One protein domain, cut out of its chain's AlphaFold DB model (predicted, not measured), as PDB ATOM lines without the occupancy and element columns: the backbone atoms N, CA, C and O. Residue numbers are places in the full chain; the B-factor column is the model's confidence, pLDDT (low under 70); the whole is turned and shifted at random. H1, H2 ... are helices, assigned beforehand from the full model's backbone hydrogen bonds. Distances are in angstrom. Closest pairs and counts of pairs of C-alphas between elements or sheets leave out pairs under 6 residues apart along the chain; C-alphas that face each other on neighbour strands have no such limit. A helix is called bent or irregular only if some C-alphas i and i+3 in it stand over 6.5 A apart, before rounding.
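This is residues 80 to 238 of the 285 residues of an uncharacterized protein of Thermoplasmata archaeon (UniProt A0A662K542). Four long helices, H2, H5, H6 and H8, run back and forth along a rod, with short H3 and H4 forming a head at one end and both ends of the printed part at the other. The printed part has 159 residues with eight named helices, H1 to H8 in order, and no named strand: all helix. It is only just loose, close to compact, with a radius of gyration of the C-alphas of 18.5 A and spans of 61 by 23 by 22 A.

Start at H1, residues 80 to 84: it touches residues 231 to 235 of H8, residues 218 to 238, closest at C-alphas 82 and 231, 5.7 A. H2, residues 86 to 111, and H5, residues 143 to 176, the hub, were each assigned by hydrogen bonds as one helix but are bent: C-alphas 99 and 102 are 7.0 A apart, 164 and 167 7.3 A. Arm H2a, residues 86 to 99, touches H8 at a shallow tilt of 15 degrees, opposite ways, closest at C-alphas 89 and 224, 4.7 A. Arm H2b, residues 102 to 111, only just touches H4, residues 132 to 140, only at their ends, with 3 pairs of C-alphas within 8 A. H3, residues 121 to 128, forms a hairpin with H4. Arm H5b, residues 167 to 176, forms one with H6, residues 179 to 200. H7, residues 203 to 206, touches arm H5a, residues 143 to 164. Every O i to N i+4 pair is within hydrogen-bond range except in H2b, 5 of 6, and H8, 15 of 17; H7 is too short for one.

Find C-alpha 80 at (44.396, -54.617, -4.419). H5a runs 31.4 A from (17.877, -8.971, -10.032). Irregular H8, with C-alphas 234 and 237 7.2 A apart, ends at Leu 238, whose C-alpha 238 is at (40.272, -58.661, -15.193).

The farthest C-alphas, Phe 139 and Leu 238, are 61.2 A apart. The printed part has no cut; the H7 to H8 link is long. No printed residue is under 70.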
ATOM      1  N   GLU A  80      44.144 -55.115  -5.769       84.62
ATOM      2  CA  GLU A  80      44.396 -54.617  -4.419       84.62
ATOM      3  C   GLU A  80      45.420 -53.479  -4.394       84.62
ATOM      4  O   GLU A  80      45.171 -52.473  -3.744       84.62
ATOM      5  N   ILE A  81      46.519 -53.610  -5.144       83.81
ATOM      6  CA  ILE A  81      47.557 -52.573  -5.238       83.81
ATOM      7  C   ILE A  81      47.026 -51.353  -5.994       83.81
ATOM      8  O   ILE A  81      47.343 -50.226  -5.640       83.81
ATOM      9  N   GLN A  82      46.207 -51.555  -7.030       88.62
ATOM     10  CA  GLN A  82      45.622 -50.429  -7.760       88.62
ATOM     11  C   GLN A  82      44.622 -49.654  -6.890       88.62
ATOM     12  O   GLN A  82      44.645 -48.431  -6.887       88.62
ATOM     13  N   PHE A  83      43.798 -50.346  -6.099       89.94
ATOM     14  CA  PHE A  83      42.866 -49.713  -5.162       89.94
ATOM     15  C   PHE A  83      43.576 -49.012  -3.992       89.94
ATOM     16  O   PHE A  83      43.019 -48.069  -3.444       89.94
ATOM     17  N   GLU A  84      44.802 -49.405  -3.620       92.38
ATOM     18  CA  GLU A  84      45.605 -48.652  -2.639       92.38
ATOM     19  C   GLU A  84      45.932 -47.229  -3.123       92.38
ATOM     20  O   GLU A  84      45.963 -46.311  -2.309       92.38
ATOM     21  N   ASN A  85      46.067 -47.007  -4.434       92.50
ATOM     22  CA  ASN A  85      46.291 -45.665  -4.982       92.50
ATOM     23  C   ASN A  85      45.076 -44.733  -4.795       92.50
ATOM     24  O   ASN A  85      45.210 -43.522  -4.935       92.50
ATOM     25  N   LEU A  86      43.886 -45.256  -4.453       95.25
ATOM     26  CA  LEU A  86      42.733 -44.404  -4.140       95.25
ATOM     27  C   LEU A  86      42.913 -43.616  -2.837       95.25
ATOM     28  O   LEU A  86      42.204 -42.631  -2.638       95.25
ATOM     29  N   TYR A  87      43.831 -44.017  -1.952       96.19
ATOM     30  CA  TYR A  87      44.157 -43.211  -0.773       96.19
ATOM     31  C   TYR A  87      44.812 -41.882  -1.161       96.19
ATOM     32  O   TYR A  87      44.451 -40.862  -0.583       96.19
ATOM     33  N   ASP A  88      45.682 -41.882  -2.173       94.19
ATOM     34  CA  ASP A  88      46.292 -40.653  -2.694       94.19
ATOM     35  C   ASP A  88      45.212 -39.757  -3.333       94.19
ATOM     36  O   ASP A  88      45.138 -38.567  -3.055       94.19
ATOM     37  N   VAL A  89      44.278 -40.351  -4.092       96.25
ATOM     38  CA  VAL A  89      43.104 -39.642  -4.650       96.25
ATOM     39  C   VAL A  89      42.255 -39.007  -3.546       96.25
ATOM     40  O   VAL A  89      41.751 -37.897  -3.702       96.25
ATOM     41  N   LYS A  90      42.057 -39.713  -2.429       96.81
ATOM     42  CA  LYS A  90      41.318 -39.186  -1.280       96.81
ATOM     43  C   LYS A  90      42.036 -37.980  -0.677       96.81
ATOM     44  O   LYS A  90      41.368 -36.989  -0.403       96.81
ATOM     45  N   GLU A  91      43.353 -38.066  -0.498       94.75
ATOM     46  CA  GLU A  91      44.185 -36.978   0.032       94.75
ATOM     47  C   GLU A  91      44.126 -35.735  -0.869       94.75
ATOM     48  O   GLU A  91      43.896 -34.642  -0.359       94.75
ATOM     49  N   ASP A  92      44.207 -35.899  -2.195       94.25
ATOM     50  CA  ASP A  92      44.064 -34.798  -3.164       94.25
ATOM     51  C   ASP A  92      42.703 -34.079  -3.017       94.25
ATOM     52  O   ASP A  92      42.620 -32.850  -3.045       94.25
ATOM     53  N   ILE A  93      41.614 -34.832  -2.814       96.00
ATOM     54  CA  ILE A  93      40.270 -34.261  -2.617       96.00
ATOM     55  C   ILE A  93      40.138 -33.593  -1.234       96.00
ATOM     56  O   ILE A  93      39.520 -32.534  -1.125       96.00
ATOM     57  N   GLU A  94      40.708 -34.184  -0.176       94.31
ATOM     58  CA  GLU A  94      40.736 -33.572   1.165       94.31
ATOM     59  C   GLU A  94      41.491 -32.236   1.132       94.31
ATOM     60  O   GLU A  94      40.986 -31.235   1.637       94.31
ATOM     61  N   HIS A  95      42.647 -32.196   0.465       92.19
ATOM     62  CA  HIS A  95      43.443 -30.985   0.279       92.19
ATOM     63  C   HIS A  95      42.651 -29.885  -0.446       92.19
ATOM     64  O   HIS A  95      42.589 -28.749   0.026       92.19
ATOM     65  N   PHE A  96      41.948 -30.237  -1.528       94.31
ATOM     66  CA  PHE A  96      41.041 -29.318  -2.219       94.31
ATOM     67  C   PHE A  96      39.987 -28.706  -1.271       94.31
ATOM     68  O   PHE A  96      39.741 -27.495  -1.306       94.31
ATOM     69  N   PHE A  97      39.364 -29.515  -0.406       93.31
ATOM     70  CA  PHE A  97      38.347 -29.031   0.536       93.31
ATOM     71  C   PHE A  97      38.922 -28.191   1.686       93.31
ATOM     72  O   PHE A  97      38.234 -27.300   2.197       93.31
ATOM     73  N   GLU A  98      40.165 -28.440   2.097       89.31
ATOM     74  CA  GLU A  98      40.855 -27.624   3.099       89.31
ATOM     75  C   GLU A  98      41.198 -26.227   2.561       89.31
ATOM     76  O   GLU A  98      41.004 -25.230   3.264       89.31
ATOM     77  N   ASP A  99      41.642 -26.139   1.305       86.94
ATOM     78  CA  ASP A  99      42.140 -24.897   0.708       86.94
ATOM     79  C   ASP A  99      41.033 -23.899   0.324       86.94
ATOM     80  O   ASP A  99      41.250 -22.681   0.356       86.94
ATOM     81  N   ARG A 100      39.823 -24.374  -0.000       87.00
ATOM     82  CA  ARG A 100      38.751 -23.514  -0.538       87.00
ATOM     83  C   ARG A 100      38.172 -22.480   0.439       87.00
ATOM     84  O   ARG A 100      37.905 -21.338   0.049       87.00
ATOM     85  N   LYS A 101      38.003 -22.843   1.719       83.12
ATOM     86  CA  LYS A 101      37.078 -22.136   2.636       83.12
ATOM     87  C   LYS A 101      37.454 -20.677   2.876       83.12
ATOM     88  O   LYS A 101      36.593 -19.812   2.974       83.12
ATOM     89  N   GLY A 102      38.753 -20.379   2.929       80.69
ATOM     90  CA  GLY A 102      39.228 -19.039   3.275       80.69
ATOM     91  C   GLY A 102      38.797 -17.944   2.293       80.69
ATOM     92  O   GLY A 102      38.569 -16.813   2.719       80.69
ATOM     93  N   ARG A 103      38.691 -18.257   0.993       81.31
ATOM     94  CA  ARG A 103      38.303 -17.278  -0.039       81.31
ATOM     95  C   ARG A 103      36.791 -17.242  -0.260       81.31
ATOM     96  O   ARG A 103      36.240 -16.166  -0.495       81.31
ATOM     97  N   GLU A 104      36.126 -18.387  -0.129       93.00
ATOM     98  CA  GLU A 104      34.663 -18.488  -0.142       93.00
ATOM     99  C   GLU A 104      34.059 -17.604   0.956       93.00
ATOM    100  O   GLU A 104      33.266 -16.714   0.644       93.00
ATOM    101  N   ASP A 105      34.546 -17.744   2.196       93.56
ATOM    102  CA  ASP A 105      34.119 -16.963   3.366       93.56
ATOM    103  C   ASP A 105      34.191 -15.446   3.132       93.56
ATOM    104  O   ASP A 105      33.360 -14.679   3.631       93.56
ATOM    105  N   GLU A 106      35.205 -14.980   2.396       93.50
ATOM    106  CA  GLU A 106      35.330 -13.563   2.068       93.50
ATOM    107  C   GLU A 106      34.207 -13.142   1.116       93.50
ATOM    108  O   GLU A 106      33.478 -12.198   1.419       93.50
ATOM    109  N   CYS A 107      33.979 -13.865   0.017       95.38
ATOM    110  CA  CYS A 107      32.882 -13.551  -0.900       95.38
ATOM    111  C   CYS A 107      31.498 -13.655  -0.222       95.38
ATOM    112  O   CYS A 107      30.618 -12.819  -0.471       95.38
ATOM    113  N   GLU A 108      31.310 -14.592   0.714       96.50
ATOM    114  CA  GLU A 108      30.081 -14.684   1.509       96.50
ATOM    115  C   GLU A 108      29.820 -13.411   2.335       96.50
ATOM    116  O   GLU A 108      28.687 -12.927   2.401       96.50
ATOM    117  N   GLN A 109      30.866 -12.800   2.902       96.31
ATOM    118  CA  GLN A 109      30.762 -11.536   3.645       96.31
ATOM    119  C   GLN A 109      30.438 -10.334   2.752       96.31
ATOM    120  O   GLN A 109      29.767  -9.394   3.199       96.31
ATOM    121  N   TYR A 110      30.927 -10.331   1.508       96.19
ATOM    122  CA  TYR A 110      30.626  -9.281   0.531       96.19
ATOM    123  C   TYR A 110      29.171  -9.360   0.068       96.19
ATOM    124  O   TYR A 110      28.514  -8.325  -0.051       96.19
ATOM    125  N   THR A 111      28.660 -10.571  -0.144       97.06
ATOM    126  CA  THR A 111      27.277 -10.833  -0.571       97.06
ATOM    127  C   THR A 111      26.273 -10.830   0.589       97.06
ATOM    128  O   THR A 111      25.077 -10.675   0.360       97.06
ATOM    129  N   GLY A 112      26.732 -10.947   1.840       97.38
ATOM    130  CA  GLY A 112      25.900 -10.935   3.048       97.38
ATOM    131  C   GLY A 112      25.214 -12.266   3.365       97.38
ATOM    132  O   GLY A 112      24.376 -12.311   4.275       97.38
ATOM    133  N   ILE A 113      25.540 -13.325   2.621       97.31
ATOM    134  CA  ILE A 113      24.995 -14.676   2.819       97.31
ATOM    135  C   ILE A 113      25.584 -15.360   4.063       97.31
ATOM    136  O   ILE A 113      24.949 -16.247   4.627       97.31
ATOM    137  N   ASP A 114      26.708 -14.848   4.580       96.69
ATOM    138  CA  ASP A 114      27.279 -15.203   5.888       96.69
ATOM    139  C   ASP A 114      26.349 -14.834   7.066       96.69
ATOM    140  O   ASP A 114      26.418 -15.406   8.157       96.69
ATOM    141  N   ARG A 115      25.470 -13.839   6.873       95.81
ATOM    142  CA  ARG A 115      24.612 -13.271   7.933       95.81
ATOM    143  C   ARG A 115      23.184 -13.765   7.878       95.81
ATOM    144  O   ARG A 115      22.542 -13.882   8.925       95.81
ATOM    145  N   LEU A 116      22.650 -13.930   6.671       97.19
ATOM    146  CA  LEU A 116      21.259 -14.287   6.431       97.19
ATOM    147  C   LEU A 116      21.163 -15.338   5.325       97.19
ATOM    148  O   LEU A 116      21.951 -15.300   4.386       97.19
ATOM    149  N   PRO A 117      20.159 -16.227   5.383       95.88
ATOM    150  CA  PRO A 117      20.004 -17.259   4.370       95.88
ATOM    151  C   PRO A 117      19.753 -16.704   2.964       95.88
ATOM    152  O   PRO A 117      19.064 -15.694   2.803       95.88
ATOM    153  N   CYS A 118      20.236 -17.432   1.961       97.25
ATOM    154  CA  CYS A 118      20.049 -17.178   0.535       97.25
ATOM    155  C   CYS A 118      19.669 -18.509  -0.134       97.25
ATOM    156  O   CYS A 118      20.526 -19.294  -0.509       97.25
ATOM    157  N   TYR A 119      18.367 -18.802  -0.192       95.75
ATOM    158  CA  TYR A 119      17.831 -20.037  -0.795       95.75
ATOM    159  C   TYR A 119      17.089 -19.771  -2.108       95.75
ATOM    160  O   TYR A 119      16.864 -20.669  -2.914       95.75
ATOM    161  N   ASP A 120      16.655 -18.529  -2.290       97.50
ATOM    162  CA  ASP A 120      15.924 -18.035  -3.443       97.50
ATOM    163  C   ASP A 120      16.242 -16.549  -3.653       97.50
ATOM    164  O   ASP A 120      16.824 -15.883  -2.795       97.50
ATOM    165  N   ARG A 121      15.817 -16.000  -4.792       97.56
ATOM    166  CA  ARG A 121      16.067 -14.598  -5.162       97.56
ATOM    167  C   ARG A 121      15.681 -13.595  -4.072       97.56
ATOM    168  O   ARG A 121      16.396 -12.619  -3.853       97.56
ATOM    169  N   ASP A 122      14.551 -13.806  -3.402       97.75
ATOM    170  CA  ASP A 122      14.043 -12.857  -2.411       97.75
ATOM    171  C   ASP A 122      14.900 -12.879  -1.140       97.75
ATOM    172  O   ASP A 122      15.259 -11.827  -0.608       97.75
ATOM    173  N   THR A 123      15.263 -14.071  -0.669       98.06
ATOM    174  CA  THR A 123      16.125 -14.250   0.505       98.06
ATOM    175  C   THR A 123      17.555 -13.777   0.238       98.06
ATOM    176  O   THR A 123      18.098 -13.033   1.056       98.06
ATOM    177  N   CYS A 124      18.113 -14.053  -0.945       98.06
ATOM    178  CA  CYS A 124      19.423 -13.541  -1.362       98.06
ATOM    179  C   CYS A 124      19.446 -12.009  -1.467       98.06
ATOM    180  O   CYS A 124      20.393 -11.371  -1.009       98.06
ATOM    181  N   LEU A 125      18.382 -11.379  -1.980       98.00
ATOM    182  CA  LEU A 125      18.267  -9.915  -1.990       98.00
ATOM    183  C   LEU A 125      18.244  -9.336  -0.568       98.00
ATOM    184  O   LEU A 125      18.834  -8.284  -0.312       98.00
ATOM    185  N   VAL A 126      17.554  -9.995   0.366       98.00
ATOM    186  CA  VAL A 126      17.529  -9.572   1.771       98.00
ATOM    187  C   VAL A 126      18.913  -9.706   2.409       98.00
ATOM    188  O   VAL A 126      19.328  -8.772   3.097       98.00
ATOM    189  N   ALA A 127      19.631 -10.804   2.157       98.19
ATOM    190  CA  ALA A 127      21.009 -11.002   2.609       98.19
ATOM    191  C   ALA A 127      21.946  -9.910   2.060       98.19
ATOM    192  O   ALA A 127      22.578  -9.187   2.837       98.19
ATOM    193  N   CYS A 128      21.904  -9.678   0.747       98.06
ATOM    194  CA  CYS A 128      22.666  -8.648   0.039       98.06
ATOM    195  C   CYS A 128      22.440  -7.240   0.602       98.06
ATOM    196  O   CYS A 128      23.381  -6.486   0.848       98.06
ATOM    197  N   ARG A 129      21.196  -6.895   0.941       97.06
ATOM    198  CA  ARG A 129      20.850  -5.596   1.543       97.06
ATOM    199  C   ARG A 129      21.451  -5.346   2.925       97.06
ATOM    200  O   ARG A 129      21.437  -4.209   3.397       97.06
ATOM    201  N   THR A 130      21.973  -6.372   3.595       97.25
ATOM    202  CA  THR A 130      22.684  -6.195   4.869       97.25
ATOM    203  C   THR A 130      24.110  -5.672   4.689       97.25
ATOM    204  O   THR A 130      24.719  -5.208   5.659       97.25
ATOM    205  N   VAL A 131      24.643  -5.714   3.465       97.38
ATOM    206  CA  VAL A 131      25.983  -5.243   3.118       97.38
ATOM    207  C   VAL A 131      25.860  -4.068   2.155       97.38
ATOM    208  O   VAL A 131      25.316  -4.188   1.064       97.38
ATOM    209  N   TYR A 132      26.407  -2.910   2.533       96.12
ATOM    210  CA  TYR A 132      26.268  -1.674   1.751       96.12
ATOM    211  C   TYR A 132      26.757  -1.798   0.294       96.12
ATOM    212  O   TYR A 132      26.136  -1.247  -0.619       96.12
ATOM    213  N   ILE A 133      27.870  -2.510   0.067       94.31
ATOM    214  CA  ILE A 133      28.409  -2.694  -1.285       94.31
ATOM    215  C   ILE A 133      27.488  -3.576  -2.134       94.31
ATOM    216  O   ILE A 133      27.143  -3.181  -3.245       94.31
ATOM    217  N   CYS A 134      27.003  -4.693  -1.585       97.06
ATOM    218  CA  CYS A 134      26.058  -5.569  -2.273       97.06
ATOM    219  C   CYS A 134      24.735  -4.854  -2.570       97.06
ATOM    220  O   CYS A 134      24.264  -4.885  -3.704       97.06
ATOM    221  N   ASP A 135      24.182  -4.115  -1.597       96.69
ATOM    222  CA  ASP A 135      22.963  -3.320  -1.789       96.69
ATOM    223  C   ASP A 135      23.102  -2.360  -2.984       96.69
ATOM    224  O   ASP A 135      22.228  -2.296  -3.850       96.69
ATOM    225  N   THR A 136      24.255  -1.692  -3.101       95.38
ATOM    226  CA  THR A 136      24.555  -0.782  -4.218       95.38
ATOM    227  C   THR A 136      24.531  -1.502  -5.572       95.38
ATOM    228  O   THR A 136      23.923  -0.994  -6.519       95.38
ATOM    229  N   TYR A 137      25.144  -2.686  -5.670       94.88
ATOM    230  CA  TYR A 137      25.129  -3.497  -6.893       94.88
ATOM    231  C   TYR A 137      23.721  -4.016  -7.210       94.88
ATOM    232  O   TYR A 137      23.281  -3.917  -8.357       94.88
ATOM    233  N   SER A 138      22.966  -4.452  -6.197       94.88
ATOM    234  CA  SER A 138      21.584  -4.917  -6.364       94.88
ATOM    235  C   SER A 138      20.654  -3.834  -6.926       94.88
ATOM    236  O   SER A 138      19.757  -4.133  -7.709       94.88
ATOM    237  N   PHE A 139      20.879  -2.558  -6.589       92.50
ATOM    238  CA  PHE A 139      20.130  -1.439  -7.169       92.50
ATOM    239  C   PHE A 139      20.612  -1.050  -8.570       92.50
ATOM    240  O   PHE A 139      19.804  -0.588  -9.378       92.50
ATOM    241  N   GLY A 140      21.912  -1.180  -8.845       91.75
ATOM    242  CA  GLY A 140      22.514  -0.784 -10.117       91.75
ATOM    243  C   GLY A 140      22.273  -1.793 -11.240       91.75
ATOM    244  O   GLY A 140      21.816  -1.412 -12.316       91.75
ATOM    245  N   ILE A 141      22.577  -3.064 -10.978       92.62
ATOM    246  CA  ILE A 141      22.458  -4.172 -11.936       92.62
ATOM    247  C   ILE A 141      21.055  -4.786 -11.871       92.62
ATOM    248  O   ILE A 141      20.488  -5.154 -12.896       92.62
ATOM    249  N   GLY A 142      20.446  -4.825 -10.684       93.94
ATOM    250  CA  GLY A 142      19.112  -5.384 -10.489       93.94
ATOM    251  C   GLY A 142      19.139  -6.856 -10.086       93.94
ATOM    252  O   GLY A 142      20.081  -7.332  -9.457       93.94
ATOM    253  N   MET A 143      18.067  -7.572 -10.434       96.00
ATOM    254  CA  MET A 143      17.877  -8.971 -10.032       96.00
ATOM    255  C   MET A 143      18.862  -9.934 -10.690       96.00
ATOM    256  O   MET A 143      19.164 -10.948 -10.076       96.00
ATOM    257  N   ASP A 144      19.404  -9.596 -11.860       96.75
ATOM    258  CA  ASP A 144      20.415 -10.420 -12.528       96.75
ATOM    259  C   ASP A 144      21.663 -10.574 -11.637       96.75
ATOM    260  O   ASP A 144      22.231 -11.651 -11.550       96.75
ATOM    261  N   PHE A 145      22.034  -9.543 -10.867       97.62
ATOM    262  CA  PHE A 145      23.124  -9.656  -9.891       97.62
ATOM    263  C   PHE A 145      22.769 -10.557  -8.702       97.62
ATOM    264  O   PHE A 145      23.629 -11.243  -8.164       97.62
ATOM    265  N   ILE A 146      21.501 -10.572  -8.289       98.31
ATOM    266  CA  ILE A 146      21.035 -11.458  -7.216       98.31
ATOM    267  C   ILE A 146      21.011 -12.919  -7.677       98.31
ATOM    268  O   ILE A 146      21.272 -13.802  -6.865       98.31
ATOM    269  N   ASP A 147      20.736 -13.169  -8.960       98.19
ATOM    270  CA  ASP A 147      20.848 -14.507  -9.549       98.19
ATOM    271  C   ASP A 147      22.280 -15.030  -9.460       98.19
ATOM    272  O   ASP A 147      22.479 -16.154  -9.022       98.19
ATOM    273  N   LEU A 148      23.277 -14.183  -9.725       98.06
ATOM    274  CA  LEU A 148      24.680 -14.582  -9.592       98.06
ATOM    275  C   LEU A 148      25.065 -14.969  -8.154       98.06
ATOM    276  O   LEU A 148      25.808 -15.931  -7.960       98.06
ATOM    277  N   ILE A 149      24.538 -14.255  -7.148       98.25
ATOM    278  CA  ILE A 149      24.733 -14.593  -5.724       98.25
ATOM    279  C   ILE A 149      24.071 -15.933  -5.395       98.25
ATOM    280  O   ILE A 149      24.640 -16.740  -4.661       98.25
ATOM    281  N   LEU A 150      22.865 -16.165  -5.918       98.31
ATOM    282  CA  LEU A 150      22.150 -17.421  -5.723       98.31
ATOM    283  C   LEU A 150      22.914 -18.592  -6.351       98.31
ATOM    284  O   LEU A 150      23.094 -19.605  -5.681       98.31
ATOM    285  N   ASP A 151      23.399 -18.438  -7.584       98.00
ATOM    286  CA  ASP A 151      24.177 -19.461  -8.292       98.00
ATOM    287  C   ASP A 151      25.472 -19.786  -7.530       98.00
ATOM    288  O   ASP A 151      25.778 -20.950  -7.270       98.00
ATOM    289  N   PHE A 152      26.190 -18.760  -7.061       97.62
ATOM    290  CA  PHE A 152      27.365 -18.930  -6.205       97.62
ATOM    291  C   PHE A 152      27.051 -19.716  -4.930       97.62
ATOM    292  O   PHE A 152      27.740 -20.683  -4.611       97.62
ATOM    293  N   LYS A 153      25.981 -19.341  -4.216       97.50
ATOM    294  CA  LYS A 153      25.585 -20.017  -2.977       97.50
ATOM    295  C   LYS A 153      25.219 -21.483  -3.213       97.50
ATOM    296  O   LYS A 153      25.595 -22.324  -2.398       97.50
ATOM    297  N   GLN A 154      24.510 -21.780  -4.303       97.81
ATOM    298  CA  GLN A 154      24.123 -23.144  -4.675       97.81
ATOM    299  C   GLN A 154      25.334 -24.021  -4.993       97.81
ATOM    300  O   GLN A 154      25.367 -25.183  -4.586       97.81
ATOM    301  N   ASN A 155      26.341 -23.467  -5.667       97.38
ATOM    302  CA  ASN A 155      27.572 -24.198  -5.936       97.38
ATOM    303  C   ASN A 155      28.377 -24.432  -4.654       97.38
ATOM    304  O   ASN A 155      28.840 -25.551  -4.461       97.38
ATOM    305  N   ILE A 156      28.456 -23.454  -3.737       96.25
ATOM    306  CA  ILE A 156      29.044 -23.664  -2.398       96.25
ATOM    307  C   ILE A 156      28.293 -24.759  -1.634       96.25
ATOM    308  O   ILE A 156      28.921 -25.657  -1.086       96.25
ATOM    309  N   ASP A 157      26.958 -24.728  -1.617       96.31
ATOM    310  CA  ASP A 157      26.162 -25.759  -0.933       96.31
ATOM    311  C   ASP A 157      26.407 -27.154  -1.530       96.31
ATOM    312  O   ASP A 157      26.503 -28.133  -0.793       96.31
ATOM    313  N   SER A 158      26.543 -27.247  -2.857       96.62
ATOM    314  CA  SER A 158      26.857 -28.504  -3.554       96.62
ATOM    315  C   SER A 158      28.248 -29.017  -3.178       96.62
ATOM    316  O   SER A 158      28.448 -30.206  -2.931       96.62
ATOM    317  N   LEU A 159      29.199 -28.094  -3.081       96.31
ATOM    318  CA  LEU A 159      30.566 -28.320  -2.650       96.31
ATOM    319  C   LEU A 159      30.640 -28.788  -1.183       96.31
ATOM    320  O   LEU A 159      31.385 -29.725  -0.891       96.31
ATOM    321  N   ASP A 160      29.872 -28.188  -0.275       96.00
ATOM    322  CA  ASP A 160      29.761 -28.606   1.129       96.00
ATOM    323  C   ASP A 160      29.081 -29.970   1.268       96.00
ATOM    324  O   ASP A 160      29.515 -30.817   2.052       96.00
ATOM    325  N   GLU A 161      28.031 -30.223   0.486       96.88
ATOM    326  CA  GLU A 161      27.378 -31.528   0.453       96.88
ATOM    327  C   GLU A 161      28.352 -32.614  -0.026       96.88
ATOM    328  O   GLU A 161      28.414 -33.684   0.588       96.88
ATOM    329  N   ALA A 162      29.148 -32.336  -1.061       96.88
ATOM    330  CA  ALA A 162      30.189 -33.242  -1.529       96.88
ATOM    331  C   ALA A 162      31.220 -33.534  -0.425       96.88
ATOM    332  O   ALA A 162      31.441 -34.704  -0.116       96.88
ATOM    333  N   GLU A 163      31.749 -32.505   0.254       96.69
ATOM    334  CA  GLU A 163      32.684 -32.664   1.384       96.69
ATOM    335  C   GLU A 163      32.118 -33.622   2.448       96.69
ATOM    336  O   GLU A 163      32.803 -34.537   2.906       96.69
ATOM    337  N   THR A 164      30.832 -33.491   2.796       96.50
ATOM    338  CA  THR A 164      30.207 -34.385   3.789       96.50
ATOM    339  C   THR A 164      30.044 -35.833   3.325       96.50
ATOM    340  O   THR A 164      30.002 -36.734   4.166       96.50
ATOM    341  N   LYS A 165      29.951 -36.073   2.011       96.12
ATOM    342  CA  LYS A 165      29.775 -37.404   1.409       96.12
ATOM    343  C   LYS A 165      31.089 -38.088   1.048       96.12
ATOM    344  O   LYS A 165      31.076 -39.292   0.798       96.12
ATOM    345  N   GLN A 166      32.207 -37.362   1.033       95.94
ATOM    346  CA  GLN A 166      33.500 -37.875   0.580       95.94
ATOM    347  C   GLN A 166      33.868 -39.213   1.230       95.94
ATOM    348  O   GLN A 166      34.200 -40.175   0.541       95.94
ATOM    349  N   GLU A 167      33.790 -39.282   2.560       96.75
ATOM    350  CA  GLU A 167      34.161 -40.476   3.320       96.75
ATOM    351  C   GLU A 167      33.228 -41.657   3.016       96.75
ATOM    352  O   GLU A 167      33.681 -42.795   2.924       96.75
ATOM    353  N   GLU A 168      31.931 -41.408   2.834       97.00
ATOM    354  CA  GLU A 168      30.957 -42.443   2.467       97.00
ATOM    355  C   GLU A 168      31.272 -43.012   1.080       97.00
ATOM    356  O   GLU A 168      31.466 -44.217   0.946       97.00
ATOM    357  N   ILE A 169      31.423 -42.147   0.074       96.88
ATOM    358  CA  ILE A 169      31.688 -42.547  -1.315       96.88
ATOM    359  C   ILE A 169      33.038 -43.260  -1.435       96.88
ATOM    360  O   ILE A 169      33.148 -44.279  -2.123       96.88
ATOM    361  N   PHE A 170      34.068 -42.770  -0.741       97.50
ATOM    362  CA  PHE A 170      35.369 -43.429  -0.698       97.50
ATOM    363  C   PHE A 170      35.262 -44.844  -0.114       97.50
ATOM    364  O   PHE A 170      35.771 -45.800  -0.702       97.50
ATOM    365  N   ASN A 171      34.563 -45.001   1.013       96.94
ATOM    366  CA  ASN A 171      34.384 -46.306   1.644       96.94
ATOM    367  C   ASN A 171      33.556 -47.257   0.774       96.94
ATOM    368  O   ASN A 171      33.957 -48.405   0.604       96.94
ATOM    369  N   GLU A 172      32.471 -46.789   0.152       95.94
ATOM    370  CA  GLU A 172      31.709 -47.584  -0.820       95.94
ATOM    371  C   GLU A 172      32.593 -48.050  -1.983       95.94
ATOM    372  O   GLU A 172      32.520 -49.209  -2.401       95.94
ATOM    373  N   THR A 173      33.481 -47.177  -2.465       95.94
ATOM    374  CA  THR A 173      34.423 -47.499  -3.543       95.94
ATOM    375  C   THR A 173      35.417 -48.579  -3.119       95.94
ATOM    376  O   THR A 173      35.641 -49.559  -3.837       95.94
ATOM    377  N   MET A 174      35.969 -48.442  -1.913       95.19
ATOM    378  CA  MET A 174      36.918 -49.389  -1.330       95.19
ATOM    379  C   MET A 174      36.287 -50.720  -0.912       95.19
ATOM    380  O   MET A 174      36.996 -51.727  -0.845       95.19
ATOM    381  N   GLU A 175      34.988 -50.752  -0.622       93.88
ATOM    382  CA  GLU A 175      34.236 -51.978  -0.342       93.88
ATOM    383  C   GLU A 175      33.836 -52.711  -1.627       93.88
ATOM    384  O   GLU A 175      33.973 -53.935  -1.689       93.88
ATOM    385  N   GLY A 176      33.380 -51.978  -2.650       91.31
ATOM    386  CA  GLY A 176      32.964 -52.544  -3.934       91.31
ATOM    387  C   GLY A 176      34.130 -53.129  -4.728       91.31
ATOM    388  O   GLY A 176      34.055 -54.264  -5.198       91.31
ATOM    389  N   LYS A 177      35.238 -52.382  -4.826       90.38
ATOM    390  CA  LYS A 177      36.445 -52.761  -5.584       90.38
ATOM    391  C   LYS A 177      36.156 -53.271  -6.999       90.38
ATOM    392  O   LYS A 177      36.787 -54.221  -7.465       90.38
ATOM    393  N   ASP A 178      35.212 -52.639  -7.682       90.81
ATOM    394  CA  ASP A 178      34.818 -52.966  -9.047       90.81
ATOM    395  C   ASP A 178      34.773 -51.712  -9.935       90.81
ATOM    396  O   ASP A 178      35.031 -50.592  -9.485       90.81
ATOM    397  N   LEU A 179      34.514 -51.916 -11.229       92.69
ATOM    398  CA  LEU A 179      34.468 -50.828 -12.208       92.69
ATOM    399  C   LEU A 179      33.296 -49.870 -11.963       92.69
ATOM    400  O   LEU A 179      33.458 -48.673 -12.164       92.69
ATOM    401  N   ASP A 180      32.150 -50.374 -11.499       94.00
ATOM    402  CA  ASP A 180      30.973 -49.542 -11.224       94.00
ATOM    403  C   ASP A 180      31.241 -48.589 -10.049       94.00
ATOM    404  O   ASP A 180      30.785 -47.445 -10.041       94.00
ATOM    405  N   ALA A 181      31.986 -49.055  -9.048       94.31
ATOM    406  CA  ALA A 181      32.396 -48.260  -7.905       94.31
ATOM    407  C   ALA A 181      33.399 -47.164  -8.304       94.31
ATOM    408  O   ALA A 181      33.245 -46.017  -7.886       94.31
ATOM    409  N   LEU A 182      34.368 -47.480  -9.171       95.94
ATOM    410  CA  LEU A 182      35.278 -46.480  -9.743       95.94
ATOM    411  C   LEU A 182      34.529 -45.450 -10.595       95.94
ATOM    412  O   LEU A 182      34.769 -44.259 -10.432       95.94
ATOM    413  N   ASP A 183      33.582 -45.879 -11.436       95.88
ATOM    414  CA  ASP A 183      32.774 -44.980 -12.271       95.88
ATOM    415  C   ASP A 183      31.968 -43.991 -11.412       95.88
ATOM    416  O   ASP A 183      31.893 -42.802 -11.724       95.88
ATOM    417  N   LYS A 184      31.400 -44.446 -10.289       96.25
ATOM    418  CA  LYS A 184      30.737 -43.552  -9.324       96.25
ATOM    419  C   LYS A 184      31.709 -42.561  -8.691       96.25
ATOM    420  O   LYS A 184      31.339 -41.405  -8.499       96.25
ATOM    421  N   TYR A 185      32.924 -42.999  -8.366       97.44
ATOM    422  CA  TYR A 185      33.918 -42.121  -7.759       97.44
ATOM    423  C   TYR A 185      34.433 -41.068  -8.750       97.44
ATOM    424  O   TYR A 185      34.581 -39.908  -8.377       97.44
ATOM    425  N   GLU A 186      34.604 -41.423 -10.030       97.00
ATOM    426  CA  GLU A 186      34.897 -40.455 -11.098       97.00
ATOM    427  C   GLU A 186      33.784 -39.411 -11.242       97.00
ATOM    428  O   GLU A 186      34.077 -38.219 -11.326       97.00
ATOM    429  N   VAL A 187      32.515 -39.839 -11.246       96.94
ATOM    430  CA  VAL A 187      31.362 -38.923 -11.321       96.94
ATOM    431  C   VAL A 187      31.351 -37.963 -10.133       96.94
ATOM    432  O   VAL A 187      31.156 -36.768 -10.321       96.94
ATOM    433  N   TYR A 188      31.622 -38.463  -8.928       97.88
ATOM    434  CA  TYR A 188      31.735 -37.631  -7.734       97.88
ATOM    435  C   TYR A 188      32.837 -36.562  -7.865       97.88
ATOM    436  O   TYR A 188      32.599 -35.393  -7.568       97.88
ATOM    437  N   ILE A 189      34.022 -36.925  -8.372       97.88
ATOM    438  CA  ILE A 189      35.109 -35.961  -8.627       97.88
ATOM    439  C   ILE A 189      34.685 -34.910  -9.668       97.88
ATOM    440  O   ILE A 189      34.970 -33.723  -9.503       97.88
ATOM    441  N   ASP A 190      33.976 -35.322 -10.722       97.31
ATOM    442  CA  ASP A 190      33.460 -34.415 -11.756       97.31
ATOM    443  C   ASP A 190      32.418 -33.424 -11.222       97.31
ATOM    444  O   ASP A 190      32.410 -32.263 -11.637       97.31
ATOM    445  N   GLU A 191      31.559 -33.849 -10.295       97.00
ATOM    446  CA  GLU A 191      30.572 -32.982  -9.640       97.00
ATOM    447  C   GLU A 191      31.254 -31.896  -8.791       97.00
ATOM    448  O   GLU A 191      30.886 -30.718  -8.890       97.00
ATOM    449  N   ILE A 192      32.293 -32.261  -8.026       97.75
ATOM    450  CA  ILE A 192      33.110 -31.292  -7.275       97.75
ATOM    451  C   ILE A 192      33.756 -30.307  -8.244       97.75
ATOM    452  O   ILE A 192      33.639 -29.093  -8.073       97.75
ATOM    453  N   LYS A 193      34.423 -30.828  -9.279       97.12
ATOM    454  CA  LYS A 193      35.157 -30.015 -10.245       97.12
ATOM    455  C   LYS A 193      34.247 -29.025 -10.962       97.12
ATOM    456  O   LYS A 193      34.599 -27.857 -11.063       97.12
ATOM    457  N   THR A 194      33.080 -29.477 -11.411       96.88
ATOM    458  CA  THR A 194      32.105 -28.617 -12.096       96.88
ATOM    459  C   THR A 194      31.646 -27.489 -11.174       96.88
ATOM    460  O   THR A 194      31.671 -26.330 -11.569       96.88
ATOM    461  N   SER A 195      31.310 -27.805  -9.919       97.12
ATOM    462  CA  SER A 195      30.870 -26.795  -8.946       97.12
ATOM    463  C   SER A 195      31.970 -25.766  -8.649       97.12
ATOM    464  O   SER A 195      31.691 -24.573  -8.556       97.12
ATOM    465  N   ALA A 196      33.223 -26.216  -8.532       96.12
ATOM    466  CA  ALA A 196      34.378 -25.347  -8.320       96.12
ATOM    467  C   ALA A 196      34.633 -24.421  -9.522       96.12
ATOM    468  O   ALA A 196      34.776 -23.212  -9.351       96.12
ATOM    469  N   GLU A 197      34.616 -24.970 -10.742       95.88
ATOM    470  CA  GLU A 197      34.758 -24.199 -11.983       95.88
ATOM    471  C   GLU A 197      33.614 -23.183 -12.149       95.88
ATOM    472  O   GLU A 197      33.855 -22.047 -12.561       95.88
ATOM    473  N   ASP A 198      32.376 -23.542 -11.800       96.25
ATOM    474  CA  ASP A 198      31.230 -22.631 -11.876       96.25
ATOM    475  C   ASP A 198      31.326 -21.484 -10.855       96.25
ATOM    476  O   ASP A 198      30.873 -20.370 -11.132       96.25
ATOM    477  N   ILE A 199      31.942 -21.712  -9.689       95.62
ATOM    478  CA  ILE A 199      32.251 -20.639  -8.734       95.62
ATOM    479  C   ILE A 199      33.351 -19.735  -9.288       95.62
ATOM    480  O   ILE A 199      33.152 -18.524  -9.360       95.62
ATOM    481  N   GLU A 200      34.477 -20.305  -9.719       94.06
ATOM    482  CA  GLU A 200      35.607 -19.574 -10.312       94.06
ATOM    483  C   GLU A 200      35.176 -18.657 -11.461       94.06
ATOM    484  O   GLU A 200      35.626 -17.516 -11.572       94.06
ATOM    485  N   ASN A 201      34.276 -19.156 -12.309       95.44
ATOM    486  CA  ASN A 201      33.811 -18.454 -13.497       95.44
ATOM    487  C   ASN A 201      32.589 -17.561 -13.254       95.44
ATOM    488  O   ASN A 201      32.146 -16.881 -14.187       95.44
ATOM    489  N   ASN A 202      32.048 -17.522 -12.034       96.62
ATOM    490  CA  ASN A 202      30.865 -16.730 -11.732       96.62
ATOM    491  C   ASN A 202      31.100 -15.241 -12.067       96.62
ATOM    492  O   ASN A 202      32.127 -14.654 -11.720       96.62
ATOM    493  N   GLU A 203      30.143 -14.598 -12.743       96.56
ATOM    494  CA  GLU A 203      30.300 -13.229 -13.248       96.56
ATOM    495  C   GLU A 203      30.509 -12.182 -12.139       96.56
ATOM    496  O   GLU A 203      31.140 -11.149 -12.389       96.56
ATOM    497  N   MET A 204      30.048 -12.423 -10.903       95.06
ATOM    498  CA  MET A 204      30.378 -11.527  -9.777       95.06
ATOM    499  C   MET A 204      31.868 -11.547  -9.423       95.06
ATOM    500  O   MET A 204      32.367 -10.544  -8.918       95.06
ATOM    501  N   ILE A 205      32.583 -12.626  -9.731       94.38
ATOM    502  CA  ILE A 205      34.038 -12.706  -9.581       94.38
ATOM    503  C   ILE A 205      34.708 -12.177 -10.854       94.38
ATOM    504  O   ILE A 205      35.459 -11.212 -10.795       94.38
ATOM    505  N   THR A 206      34.379 -12.738 -12.019       94.25
ATOM    506  CA  THR A 206      35.155 -12.519 -13.258       94.25
ATOM    507  C   THR A 206      34.838 -11.234 -14.021       94.25
ATOM    508  O   THR A 206      35.678 -10.733 -14.767       94.25
ATOM    509  N   THR A 207      33.609 -10.724 -13.914       93.50
ATOM    510  CA  THR A 207      33.122  -9.603 -14.739       93.50
ATOM    511  C   THR A 207      32.920  -8.336 -13.923       93.50
ATOM    512  O   THR A 207      33.186  -7.232 -14.403       93.50
ATOM    513  N   TYR A 208      32.412  -8.481 -12.701       92.31
ATOM    514  CA  TYR A 208      32.080  -7.352 -11.837       92.31
ATOM    515  C   TYR A 208      33.160  -7.012 -10.808       92.31
ATOM    516  O   TYR A 208      33.004  -5.987 -10.134       92.31
ATOM    517  N   ASP A 209      34.202  -7.846 -10.687       92.69
ATOM    518  CA  ASP A 209      35.254  -7.758  -9.663       92.69
ATOM    519  C   ASP A 209      34.661  -7.519  -8.257       92.69
ATOM    520  O   ASP A 209      35.180  -6.737  -7.454       92.69
ATOM    521  N   PHE A 210      33.482  -8.096  -7.994       95.00
ATOM    522  CA  PHE A 210      32.714  -7.841  -6.779       95.00
ATOM    523  C   PHE A 210      33.270  -8.650  -5.608       95.00
ATOM    524  O   PHE A 210      33.405  -8.117  -4.505       95.00
ATOM    525  N   CYS A 211      33.602  -9.914  -5.869       93.75
ATOM    526  CA  CYS A 211      34.306 -10.785  -4.939       93.75
ATOM    527  C   CYS A 211      35.785 -10.925  -5.328       93.75
ATOM    528  O   CYS A 211      36.117 -10.777  -6.507       93.75
ATOM    529  N   PRO A 212      36.676 -11.219  -4.364       90.31
ATOM    530  CA  PRO A 212      38.049 -11.608  -4.666       90.31
ATOM    531  C   PRO A 212      38.107 -12.837  -5.580       90.31
ATOM    532  O   PRO A 212      37.214 -13.681  -5.547       90.31
ATOM    533  N   GLU A 213      39.191 -12.958  -6.347       90.06
ATOM    534  CA  GLU A 213      39.466 -14.159  -7.139       90.06
ATOM    535  C   GLU A 213      39.620 -15.382  -6.223       90.06
ATOM    536  O   GLU A 213      40.475 -15.425  -5.326       90.06
ATOM    537  N   ILE A 214      38.790 -16.392  -6.468       88.19
ATOM    538  CA  ILE A 214      38.866 -17.698  -5.820       88.19
ATOM    539  C   ILE A 214      39.630 -18.600  -6.782       88.19
ATOM    540  O   ILE A 214      39.164 -18.830  -7.887       88.19
ATOM    541  N   GLU A 215      40.825 -19.041  -6.396       85.31
ATOM    542  CA  GLU A 215      41.602 -20.013  -7.169       85.31
ATOM    543  C   GLU A 215      41.501 -21.342  -6.431       85.31
ATOM    544  O   GLU A 215      42.119 -21.512  -5.376       85.31
ATOM    545  N   TYR A 216      40.686 -22.248  -6.953       89.00
ATOM    546  CA  TYR A 216      40.620 -23.613  -6.476       89.00
ATOM    547  C   TYR A 216      41.795 -24.423  -7.015       89.00
ATOM    548  O   TYR A 216      42.298 -24.211  -8.121       89.00
ATOM    549  N   SER A 217      42.178 -25.450  -6.262       90.06
ATOM    550  CA  SER A 217      43.144 -26.456  -6.701       90.06
ATOM    551  C   SER A 217      42.506 -27.432  -7.705       90.06
ATOM    552  O   SER A 217      42.440 -28.636  -7.480       90.06
ATOM    553  N   ILE A 218      42.012 -26.930  -8.846       91.25
ATOM    554  CA  ILE A 218      41.408 -27.742  -9.926       91.25
ATOM    555  C   ILE A 218      42.403 -28.777 -10.484       91.25
ATOM    556  O   ILE A 218      42.007 -29.827 -11.009       91.25
ATOM    557  N   GLU A 219      43.702 -28.495 -10.371       90.25
ATOM    558  CA  GLU A 219      44.771 -29.436 -10.708       90.25
ATOM    559  C   GLU A 219      44.710 -30.702  -9.838       90.25
ATOM    560  O   GLU A 219      44.836 -31.791 -10.398       90.25
ATOM    561  N   ASP A 220      44.403 -30.586  -8.541       91.00
ATOM    562  CA  ASP A 220      44.271 -31.724  -7.618       91.00
ATOM    563  C   ASP A 220      43.093 -32.616  -8.035       91.00
ATOM    564  O   ASP A 220      43.248 -33.822  -8.208       91.00
ATOM    565  N   LEU A 221      41.933 -32.025  -8.349       95.19
ATOM    566  CA  LEU A 221      40.769 -32.778  -8.848       95.19
ATOM    567  C   LEU A 221      41.033 -33.438 -10.210       95.19
ATOM    568  O   LEU A 221      40.536 -34.525 -10.509       95.19
ATOM    569  N   THR A 222      41.829 -32.787 -11.060       94.62
ATOM    570  CA  THR A 222      42.212 -33.332 -12.369       94.62
ATOM    571  C   THR A 222      43.209 -34.485 -12.224       94.62
ATOM    572  O   THR A 222      43.095 -35.482 -12.945       94.62
ATOM    573  N   SER A 223      44.154 -34.372 -11.288       93.69
ATOM    574  CA  SER A 223      45.078 -35.439 -10.893       93.69
ATOM    575  C   SER A 223      44.306 -36.638 -10.344       93.69
ATOM    576  O   SER A 223      44.371 -37.720 -10.927       93.69
ATOM    577  N   ALA A 224      43.461 -36.402  -9.337       95.94
ATOM    578  CA  ALA A 224      42.576 -37.382  -8.720       95.94
ATOM    579  C   ALA A 224      41.777 -38.172  -9.768       95.94
ATOM    580  O   ALA A 224      41.840 -39.403  -9.811       95.94
ATOM    581  N   LYS A 225      41.089 -37.475 -10.684       96.62
ATOM    582  CA  LYS A 225      40.334 -38.122 -11.767       96.62
ATOM    583  C   LYS A 225      41.223 -38.981 -12.664       96.62
ATOM    584  O   LYS A 225      40.855 -40.104 -12.999       96.62
ATOM    585  N   THR A 226      42.385 -38.459 -13.055       96.25
ATOM    586  CA  THR A 226      43.330 -39.177 -13.919       96.25
ATOM    587  C   THR A 226      43.770 -40.483 -13.264       96.25
ATOM    588  O   THR A 226      43.743 -41.526 -13.911       96.25
ATOM    589  N   THR A 227      44.094 -40.456 -11.971       96.19
ATOM    590  CA  THR A 227      44.474 -41.655 -11.218       96.19
ATOM    591  C   THR A 227      43.340 -42.679 -11.157       96.19
ATOM    592  O   THR A 227      43.587 -43.863 -11.391       96.19
ATOM    593  N   VAL A 228      42.092 -42.259 -10.911       97.06
ATOM    594  CA  VAL A 228      40.938 -43.180 -10.924       97.06
ATOM    595  C   VAL A 228      40.762 -43.825 -12.305       97.06
ATOM    596  O   VAL A 228      40.618 -45.049 -12.394       97.06
ATOM    597  N   SER A 229      40.875 -43.045 -13.384       96.19
ATOM    598  CA  SER A 229      40.797 -43.565 -14.753       96.19
ATOM    599  C   SER A 229      41.936 -44.534 -15.081       96.19
ATOM    600  O   SER A 229      41.698 -45.579 -15.684       96.19
ATOM    601  N   GLU A 230      43.166 -44.250 -14.648       95.00
ATOM    602  CA  GLU A 230      44.311 -45.150 -14.832       95.00
ATOM    603  C   GLU A 230      44.123 -46.481 -14.087       95.00
ATOM    604  O   GLU A 230      44.410 -47.551 -14.639       95.00
ATOM    605  N   ILE A 231      43.599 -46.438 -12.857       95.06
ATOM    606  CA  ILE A 231      43.249 -47.636 -12.078       95.06
ATOM    607  C   ILE A 231      42.208 -48.454 -12.840       95.06
ATOM    608  O   ILE A 231      42.404 -49.653 -13.058       95.06
ATOM    609  N   ARG A 232      41.127 -47.803 -13.283       95.00
ATOM    610  CA  ARG A 232      40.040 -48.427 -14.038       95.00
ATOM    611  C   ARG A 232      40.564 -49.110 -15.296       95.00
ATOM    612  O   ARG A 232      40.312 -50.298 -15.489       95.00
ATOM    613  N   GLU A 233      41.324 -48.400 -16.127       93.94
ATOM    614  CA  GLU A 233      41.911 -48.949 -17.355       93.94
ATOM    615  C   GLU A 233      42.832 -50.140 -17.068       93.94
ATOM    616  O   GLU A 233      42.806 -51.138 -17.793       93.94
ATOM    617  N   THR A 234      43.607 -50.066 -15.984       94.12
ATOM    618  CA  THR A 234      44.540 -51.120 -15.581       94.12
ATOM    619  C   THR A 234      43.819 -52.394 -15.146       94.12
ATOM    620  O   THR A 234      44.256 -53.490 -15.501       94.12
ATOM    621  N   ILE A 235      42.724 -52.285 -14.385       93.88
ATOM    622  CA  ILE A 235      42.008 -53.458 -13.858       93.88
ATOM    623  C   ILE A 235      40.917 -53.978 -14.796       93.88
ATOM    624  O   ILE A 235      40.557 -55.149 -14.690       93.88
ATOM    625  N   ASN A 236      40.424 -53.159 -15.731       94.19
ATOM    626  CA  ASN A 236      39.346 -53.511 -16.660       94.19
ATOM    627  C   ASN A 236      39.524 -54.888 -17.338       94.19
ATOM    628  O   ASN A 236      38.567 -55.663 -17.340       94.19
ATOM    629  N   PRO A 237      40.725 -55.285 -17.817       93.19
ATOM    630  CA  PRO A 237      40.917 -56.608 -18.410       93.19
ATOM    631  C   PRO A 237      40.542 -57.780 -17.491       93.19
ATOM    632  O   PRO A 237      40.123 -58.819 -17.994       93.19
ATOM    633  N   LEU A 238      40.663 -57.631 -16.163       91.38
ATOM    634  CA  LEU A 238      40.272 -58.661 -15.193       91.38
ATOM    635  C   LEU A 238      38.750 -58.790 -15.050       91.38
ATOM    636  O   LEU A 238      38.242 -59.898 -14.885       91.38
TER     637      LEU A 238